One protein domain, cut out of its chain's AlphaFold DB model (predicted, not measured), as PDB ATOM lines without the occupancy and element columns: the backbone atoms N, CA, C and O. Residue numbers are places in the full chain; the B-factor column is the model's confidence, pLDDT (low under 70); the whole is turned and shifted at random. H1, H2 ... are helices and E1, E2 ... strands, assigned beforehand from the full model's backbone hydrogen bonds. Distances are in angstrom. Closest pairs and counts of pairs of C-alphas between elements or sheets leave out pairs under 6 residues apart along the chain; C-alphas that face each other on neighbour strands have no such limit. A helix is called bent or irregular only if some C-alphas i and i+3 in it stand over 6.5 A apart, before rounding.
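Overview. This is residues 20 to 83 of the 174 residues of an uncharacterized protein of Arcobacter cryaerophilus ATCC 43158 (UniProt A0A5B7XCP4). A strongly twisted sheet of four antiparallel strands makes the body, with the long strands E2 and E3 in its middle and the short E1 and E4 at its edges. Off one end of the sheet, the long link of residues 40 to 50 and the two very short helices H1 and H2 form a loose, loop-rich head, while the link of residues 74 to 79 lies at the far end of the longest axis. The printed part has 64 residues with two named helices and four named strands, in the order E1, E2, H1, H2, E3, E4, and the sheet's order is E1, E2, E3, E4. The class is mixed, helices and strands, with under half of the residues in named elements. The whole is only just compact, close to loose, with a radius of gyration of the C-alphas of 12.5 A, and elongated, spanning 36 by 23 by 17 A.

Along the chain. E1, residues 25 to 28, is 9.4 A long from C-alpha 25 at (22.742, 16.908, 35.818). E2, residues 33 to 39, measures 19.5 A. H1, residues 51 to 54, measures 6.8 A and is irregular, but only just, by that distance between C-alphas 51 and 54. H2, residues 57 to 60, measures 5.4 A from C-alpha 57 at (7.706, 16.525, 33.851). E3, residues 66 to 73, measures 20.6 A. E4, residues 80 to 83, measures 9.0 A and ends at C-alpha 83 at (27.205, 9.199, 48.087).

Arrangement. The edge strand E1 and the inner strand E2 form a hairpin, antiparallel at 145 degrees, with N 28 and O 33 within hydrogen-bond range at 3.1 A. E2 and the inner strand E3 are antiparallel at 150 degrees; N 36 and O 69 are 2.9 A apart, and N 67 and O 38 are 2.7 A apart. E3 and the edge strand E4 form a hairpin, antiparallel at 115 degrees, with N 83 and O 70 at 2.8 A. H1 and H2 are close but not clearly touching; their closest C-alphas, those of Ala 53 and Ala 59, are 5.5 A apart. Neither helix is on the sheet. H1 and H2 are too short for an O i to N i+4 pair, and the one O i to N i+3 pair in each is not within range.

Size, cuts and confidence. The C-alphas farthest apart, those of Asp 47 and Glu 75, are 36.4 A apart. The printed part has no cut. The link from E2 to H1 is long, with 11 residues. The mean pLDDT of the printed part is 70.2, and it is under 70 at residues 20 to 32, 49, 51 to 56 and 73 to 79.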
ATOM      1  N   ASN A  20      27.802   5.368  29.785       40.31
ATOM      2  CA  ASN A  20      27.797   6.681  29.156       40.31
ATOM      3  C   ASN A  20      26.829   7.580  29.931       40.31
ATOM      4  O   ASN A  20      25.618   7.361  29.890       40.31
ATOM      5  N   PHE A  21      27.367   8.571  30.643       44.72
ATOM      6  CA  PHE A  21      26.584   9.610  31.299       44.72
ATOM      7  C   PHE A  21      25.750  10.336  30.236       44.72
ATOM      8  O   PHE A  21      26.303  10.972  29.340       44.72
ATOM      9  N   MET A  22      24.422  10.215  30.302       48.00
ATOM     10  CA  MET A  22      23.524  10.730  29.257       48.00
ATOM     11  C   MET A  22      23.134  12.205  29.427       48.00
ATOM     12  O   MET A  22      22.260  12.695  28.719       48.00
ATOM     13  N   GLY A  23      23.819  12.945  30.305       44.22
ATOM     14  CA  GLY A  23      23.801  14.409  30.264       44.22
ATOM     15  C   GLY A  23      22.710  15.107  31.076       44.22
ATOM     16  O   GLY A  23      22.602  16.325  30.977       44.22
ATOM     17  N   ALA A  24      21.944  14.402  31.912       46.00
ATOM     18  CA  ALA A  24      21.077  15.056  32.892       46.00
ATOM     19  C   ALA A  24      21.838  15.237  34.215       46.00
ATOM     20  O   ALA A  24      22.105  14.269  34.927       46.00
ATOM     21  N   LYS A  25      22.222  16.482  34.514       49.06
ATOM     22  CA  LYS A  25      22.742  16.908  35.818       49.06
ATOM     23  C   LYS A  25      21.668  17.764  36.479       49.06
ATOM     24  O   LYS A  25      21.398  18.865  36.006       49.06
ATOM     25  N   LYS A  26      21.079  17.283  37.575       48.25
ATOM     26  CA  LYS A  26      20.251  18.117  38.458       48.25
ATOM     27  C   LYS A  26      21.076  18.439  39.697       48.25
ATOM     28  O   LYS A  26      21.561  17.537  40.377       48.25
ATOM     29  N   ILE A  27      21.263  19.729  39.946       50.25
ATOM     30  CA  ILE A  27      21.768  20.220  41.224       50.25
ATOM     31  C   ILE A  27      20.554  20.291  42.154       50.25
ATOM     32  O   ILE A  27      19.571  20.952  41.820       50.25
ATOM     33  N   ILE A  28      20.593  19.568  43.270       55.06
ATOM     34  CA  ILE A  28      19.493  19.488  44.246       55.06
ATOM     35  C   ILE A  28      19.976  20.074  45.583       55.06
ATOM     36  O   ILE A  28      21.185  20.113  45.832       55.06
ATOM     37  N   ALA A  29      19.039  20.550  46.413       52.84
ATOM     38  CA  ALA A  29      19.280  21.032  47.776       52.84
ATOM     39  C   ALA A  29      20.376  22.111  47.848       52.84
ATOM     40  O   ALA A  29      21.453  21.907  48.412       52.84
ATOM     41  N   GLY A  30      20.130  23.238  47.174       48.81
ATOM     42  CA  GLY A  30      20.984  24.429  47.277       48.81
ATOM     43  C   GLY A  30      22.392  24.319  46.673       48.81
ATOM     44  O   GLY A  30      23.208  25.202  46.899       48.81
ATOM     45  N   GLY A  31      22.720  23.273  45.900       51.34
ATOM     46  CA  GLY A  31      24.081  23.112  45.351       51.34
ATOM     47  C   GLY A  31      24.827  21.871  45.823       51.34
ATOM     48  O   GLY A  31      25.895  21.564  45.301       51.34
ATOM     49  N   THR A  32      24.271  21.164  46.803       59.16
ATOM     50  CA  THR A  32      25.029  20.237  47.651       59.16
ATOM     51  C   THR A  32      25.194  18.842  47.048       59.16
ATOM     52  O   THR A  32      26.174  18.156  47.331       59.16
ATOM     53  N   ILE A  33      24.260  18.415  46.191       73.94
ATOM     54  CA  ILE A  33      24.244  17.067  45.608       73.94
ATOM     55  C   ILE A  33      24.091  17.166  44.096       73.94
ATOM     56  O   ILE A  33      23.224  17.879  43.582       73.94
ATOM     57  N   THR A  34      24.906  16.395  43.384       77.38
ATOM     58  CA  THR A  34      24.733  16.151  41.956       77.38
ATOM     59  C   THR A  34      24.012  14.819  41.755       77.38
ATOM     60  O   THR A  34      24.548  13.761  42.084       77.38
ATOM     61  N   GLU A  35      22.806  14.854  41.184       80.31
ATOM     62  CA  GLU A  35      22.111  13.656  40.699       80.31
ATOM     63  C   GLU A  35      22.595  13.331  39.276       80.31
ATOM     64  O   GLU A  35      22.554  14.194  38.392       80.31
ATOM     65  N   ARG A  36      23.065  12.096  39.050       80.00
ATOM     66  CA  ARG A  36      23.511  11.601  37.737       80.00
ATOM     67  C   ARG A  36      22.725  10.366  37.319       80.00
ATOM     68  O   ARG A  36      22.525   9.444  38.108       80.00
ATOM     69  N   TRP A  37      22.302  10.360  36.058       82.44
ATOM     70  CA  TRP A  37      21.471   9.308  35.478       82.44
ATOM     71  C   TRP A  37      22.321   8.436  34.556       82.44
ATOM     72  O   TRP A  37      22.913   8.914  33.583       82.44
ATOM     73  N   TYR A  38      22.371   7.148  34.866       81.56
ATOM     74  CA  TYR A  38      23.063   6.126  34.093       81.56
ATOM     75  C   TYR A  38      22.029   5.244  33.423       81.56
ATOM     76  O   TYR A  38      21.012   4.917  34.021       81.56
ATOM     77  N   PHE A  39      22.257   4.855  32.177       81.75
ATOM     78  CA  PHE A  39      21.310   3.983  31.495       81.75
ATOM     79  C   PHE A  39      21.210   2.621  32.193       81.75
ATOM     80  O   PHE A  39      22.243   2.001  32.451       81.75
ATOM     81  N   ASN A  40      19.989   2.165  32.487       82.56
ATOM     82  CA  ASN A  40      19.787   0.800  32.960       82.56
ATOM     83  C   ASN A  40      19.916  -0.157  31.754       82.56
ATOM     84  O   ASN A  40      19.121  -0.042  30.817       82.56
ATOM     85  N   PRO A  41      20.889  -1.093  31.757       81.00
ATOM     86  CA  PRO A  41      21.127  -2.007  30.638       81.00
ATOM     87  C   PRO A  41      19.963  -2.965  30.335       81.00
ATOM     88  O   PRO A  41      19.977  -3.591  29.280       81.00
ATOM     89  N   GLU A  42      18.968  -3.086  31.218       84.19
ATOM     90  CA  GLU A  42      17.763  -3.899  30.995       84.19
ATOM     91  C   GLU A  42      16.816  -3.314  29.935       84.19
ATOM     92  O   GLU A  42      15.986  -4.034  29.383       84.19
ATOM     93  N   TYR A  43      16.924  -2.017  29.638       82.75
ATOM     94  CA  TYR A  43      16.089  -1.358  28.635       82.75
ATOM     95  C   TYR A  43      16.797  -1.281  27.279       82.75
ATOM     96  O   TYR A  43      18.020  -1.387  27.175       82.75
ATOM     97  N   ASN A  44      16.034  -1.039  26.210       80.00
ATOM     98  CA  ASN A  44      16.613  -0.724  24.907       80.00
ATOM     99  C   ASN A  44      17.040   0.753  24.857       80.00
ATOM    100  O   ASN A  44      16.240   1.666  25.076       80.00
ATOM    101  N   LYS A  45      18.322   0.993  24.560       73.19
ATOM    102  CA  LYS A  45      18.921   2.332  24.490       73.19
ATOM    103  C   LYS A  45      18.324   3.188  23.373       73.19
ATOM    104  O   LYS A  45      18.317   4.414  23.482       73.19
ATOM    105  N   GLU A  46      17.839   2.559  22.308       77.19
ATOM    106  CA  GLU A  46      17.233   3.250  21.166       77.19
ATOM    107  C   GLU A  46      15.892   3.911  21.531       77.19
ATOM    108  O   GLU A  46      15.530   4.924  20.937       77.19
ATOM    109  N   ASP A  47      15.229   3.425  22.587       73.44
ATOM    110  CA  ASP A  47      13.941   3.928  23.083       73.44
ATOM    111  C   ASP A  47      14.084   5.084  24.089       73.44
ATOM    112  O   ASP A  47      13.110   5.473  24.754       73.44
ATOM    113  N   ILE A  48      15.300   5.606  24.278       71.00
ATOM    114  CA  ILE A  48      15.537   6.782  25.114       71.00
ATOM    115  C   ILE A  48      15.310   8.037  24.264       71.00
ATOM    116  O   ILE A  48      16.066   8.289  23.319       71.00
ATOM    117  N   PRO A  49      14.310   8.868  24.594       69.50
ATOM    118  CA  PRO A  49      14.086  10.109  23.871       69.50
ATOM    119  C   PRO A  49      15.276  11.064  24.046       69.50
ATOM    120  O   PRO A  49      15.844  11.206  25.127       69.50
ATOM    121  N   LYS A  50      15.666  11.722  22.952       70.81
ATOM    122  CA  LYS A  50      16.774  12.687  22.927       70.81
ATOM    123  C   LYS A  50      16.296  14.087  23.335       70.81
ATOM    124  O   LYS A  50      15.112  14.406  23.253       70.81
ATOM    125  N   GLY A  51      17.238  14.959  23.689       67.25
ATOM    126  CA  GLY A  51      16.979  16.394  23.837       67.25
ATOM    127  C   GLY A  51      16.245  16.755  25.130       67.25
ATOM    128  O   GLY A  51      16.687  16.409  26.219       67.25
ATOM    129  N   THR A  52      15.140  17.492  25.031       60.25
ATOM    130  CA  THR A  52      14.440  18.083  26.187       60.25
ATOM    131  C   THR A  52      13.717  17.069  27.077       60.25
ATOM    132  O   THR A  52      13.246  17.431  28.152       60.25
ATOM    133  N   ALA A  53      13.658  15.797  26.675       65.69
ATOM    134  CA  ALA A  53      13.015  14.734  27.444       65.69
ATOM    135  C   ALA A  53      13.651  14.483  28.823       65.69
ATOM    136  O   ALA A  53      13.009  13.899  29.683       65.69
ATOM    137  N   PHE A  54      14.873  14.967  29.050       67.12
ATOM    138  CA  PHE A  54      15.582  14.888  30.330       67.12
ATOM    139  C   PHE A  54      15.248  16.028  31.311       67.12
ATOM    140  O   PHE A  54      15.884  16.127  32.359       67.12
ATOM    141  N   TYR A  55      14.277  16.896  30.999       64.88
ATOM    142  CA  TYR A  55      13.927  18.055  31.829       64.88
ATOM    143  C   TYR A  55      12.444  18.076  32.228       64.88
ATOM    144  O   TYR A  55      11.563  17.704  31.449       64.88
ATOM    145  N   GLY A  56      12.172  18.577  33.439       68.12
ATOM    146  CA  GLY A  56      10.821  18.773  33.976       68.12
ATOM    147  C   GLY A  56       9.978  17.494  33.992       68.12
ATOM    148  O   GLY A  56      10.511  16.393  34.071       68.12
ATOM    149  N   ALA A  57       8.661  17.641  33.830       74.75
ATOM    150  CA  ALA A  57       7.706  16.525  33.851       74.75
ATOM    151  C   ALA A  57       7.956  15.446  32.774       74.75
ATOM    152  O   ALA A  57       7.429  14.337  32.857       74.75
ATOM    153  N   SER A  58       8.731  15.756  31.731       71.44
ATOM    154  CA  SER A  58       9.141  14.767  30.728       71.44
ATOM    155  C   SER A  58      10.212  13.819  31.267       71.44
ATOM    156  O   SER A  58      10.199  12.641  30.910       71.44
ATOM    157  N   ALA A  59      11.085  14.306  32.156       76.62
ATOM    158  CA  ALA A  59      12.136  13.511  32.780       76.62
ATOM    159  C   ALA A  59      11.541  12.421  33.681       76.62
ATOM    160  O   ALA A  59      11.973  11.270  33.626       76.62
ATOM    161  N   ASP A  60      10.493  12.750  34.439       77.88
ATOM    162  CA  ASP A  60       9.827  11.808  35.348       77.88
ATOM    163  C   ASP A  60       9.236  10.605  34.605       77.88
ATOM    164  O   ASP A  60       9.309   9.472  35.077       77.88
ATOM    165  N   LYS A  61       8.744  10.821  33.377       80.50
ATOM    166  CA  LYS A  61       8.195   9.762  32.512       80.50
ATOM    167  C   LYS A  61       9.235   8.778  32.000       80.50
ATOM    168  O   LYS A  61       8.852   7.743  31.471       80.50
ATOM    169  N   ILE A  62      10.523   9.101  32.076       80.19
ATOM    170  CA  ILE A  62      11.600   8.233  31.585       80.19
ATOM    171  C   ILE A  62      12.577   7.831  32.684       80.19
ATOM    172  O   ILE A  62      13.419   6.971  32.443       80.19
ATOM    173  N   LYS A  63      12.446   8.403  33.888       80.81
ATOM    174  CA  LYS A  63      13.333   8.197  35.040       80.81
ATOM    175  C   LYS A  63      13.536   6.714  35.378       80.81
ATOM    176  O   LYS A  63      14.653   6.313  35.684       80.81
ATOM    177  N   TYR A  64      12.500   5.887  35.217       83.81
ATOM    178  CA  TYR A  64      12.551   4.434  35.450       83.81
ATOM    179  C   TYR A  64      13.505   3.666  34.513       83.81
ATOM    180  O   TYR A  64      13.902   2.548  34.830       83.81
ATOM    181  N   LYS A  65      13.894   4.245  33.366       82.94
ATOM    182  CA  LYS A  65      14.866   3.649  32.428       82.94
ATOM    183  C   LYS A  65      16.325   3.874  32.854       82.94
ATOM    184  O   LYS A  65      17.245   3.477  32.136       82.94
ATOM    185  N   PHE A  66      16.554   4.534  33.988       83.75
ATOM    186  CA  PHE A  66      17.879   4.927  34.452       83.75
ATOM    187  C   PHE A  66      18.170   4.415  35.863       83.75
ATOM    188  O   PHE A  66      17.306   4.366  36.732       83.75
ATOM    189  N   ILE A  67      19.438   4.091  36.097       85.69
ATOM    190  CA  ILE A  67      20.035   3.943  37.419       85.69
ATOM    191  C   ILE A  67      20.477   5.334  37.870       85.69
ATOM    192  O   ILE A  67      21.290   5.985  37.210       85.69
ATOM    193  N   ILE A  68      19.952   5.791  39.001       84.69
ATOM    194  CA  ILE A  68      20.276   7.105  39.559       84.69
ATOM    195  C   ILE A  68      21.323   6.946  40.645       84.69
ATOM    196  O   ILE A  68      21.175   6.123  41.549       84.69
ATOM    197  N   LYS A  69      22.367   7.764  40.560       86.44
ATOM    198  CA  LYS A  69      23.409   7.852  41.578       86.44
ATOM    199  C   LYS A  69      23.611   9.298  42.004       86.44
ATOM    200  O   LYS A  69      23.434  10.226  41.209       86.44
ATOM    201  N   TYR A  70      24.002   9.463  43.257       85.69
ATOM    202  CA  TYR A  70      24.199  10.755  43.893       85.69
ATOM    203  C   TYR A  70      25.676  10.969  44.166       85.69
ATOM    204  O   TYR A  70      26.378  10.044  44.569       85.69
ATOM    205  N   TYR A  71      26.142  12.188  43.935       83.31
ATOM    206  CA  TYR A  71      27.544  12.536  44.079       83.31
ATOM    207  C   TYR A  71      27.707  13.841  44.841       83.31
ATOM    208  O   TYR A  71      26.969  14.806  44.624       83.31
ATOM    209  N   GLN A  72      28.728  13.871  45.691       80.62
ATOM    210  CA  GLN A  72      29.285  15.094  46.231       80.62
ATOM    211  C   GLN A  72      30.294  15.633  45.215       80.62
ATOM    212  O   GLN A  72      31.251  14.939  44.868       80.62
ATOM    213  N   THR A  73      30.099  16.866  44.754       69.31
ATOM    214  CA  THR A  73      31.125  17.552  43.958       69.31
ATOM    215  C   THR A  73      32.318  17.842  44.876       69.31
ATOM    216  O   THR A  73      32.114  18.328  45.988       69.31
ATOM    217  N   THR A  74      33.553  17.536  44.478       65.12
ATOM    218  CA  THR A  74      34.743  17.911  45.267       65.12
ATOM    219  C   THR A  74      35.183  19.345  44.972       65.12
ATOM    220  O   THR A  74      34.810  19.917  43.950       65.12
ATOM    221  N   GLU A  75      35.990  19.942  45.858       61.88
ATOM    222  CA  GLU A  75      36.451  21.340  45.735       61.88
ATOM    223  C   GLU A  75      37.142  21.658  44.393       61.88
ATOM    224  O   GLU A  75      37.126  22.800  43.943       61.88
ATOM    225  N   ASP A  76      37.742  20.659  43.741       58.97
ATOM    226  CA  ASP A  76      38.407  20.803  42.442       58.97
ATOM    227  C   ASP A  76      37.434  20.849  41.245       58.97
ATOM    228  O   ASP A  76      37.874  21.054  40.110       58.97
ATOM    229  N   GLY A  77      36.132  20.631  41.476       57.41
ATOM    230  CA  GLY A  77      35.081  20.568  40.458       57.41
ATOM    231  C   GLY A  77      35.267  19.459  39.416       57.41
ATOM    232  O   GLY A  77      34.569  19.457  38.399       57.41
ATOM    233  N   LYS A  78      36.227  18.550  39.628       53.81
ATOM    234  CA  LYS A  78      36.660  17.526  38.665       53.81
ATOM    235  C   LYS A  78      36.389  16.117  39.159       53.81
ATOM    236  O   LYS A  78      36.183  15.231  38.329       53.81
ATOM    237  N   SER A  79      36.383  15.922  40.473       60.09
ATOM    238  CA  SER A  79      36.078  14.637  41.082       60.09
ATOM    239  C   SER A  79      34.686  14.669  41.719       60.09
ATOM    240  O   SER A  79      34.224  15.668  42.263       60.09
ATOM    241  N   ASP A  80      33.986  13.549  41.619       74.31
ATOM    242  CA  ASP A  80      32.681  13.362  42.233       74.31
ATOM    243  C   ASP A  80      32.814  12.149  43.155       74.31
ATOM    244  O   ASP A  80      33.173  11.060  42.702       74.31
ATOM    245  N   ILE A  81      32.560  12.332  44.450       82.06
ATOM    246  CA  ILE A  81      32.536  11.224  45.411       82.06
ATOM    247  C   ILE A  81      31.111  10.686  45.437       82.06
ATOM    248  O   ILE A  81      30.179  11.425  45.749       82.06
ATOM    249  N   GLU A  82      30.931   9.411  45.088       87.12
ATOM    250  CA  GLU A  82      29.615   8.767  45.145       87.12
ATOM    251  C   GLU A  82      29.113   8.741  46.593       87.12
ATOM    252  O   GLU A  82      29.815   8.288  47.501       87.12
ATOM    253  N   ILE A  83      27.895   9.234  46.802       87.88
ATOM    254  CA  ILE A  83      27.205   9.199  48.087       87.88
ATOM    255  C   ILE A  83      26.335   7.938  48.102       87.88
ATOM    256  O   ILE A  83      25.504   7.765  47.203       87.88
TER     257      ILE A  83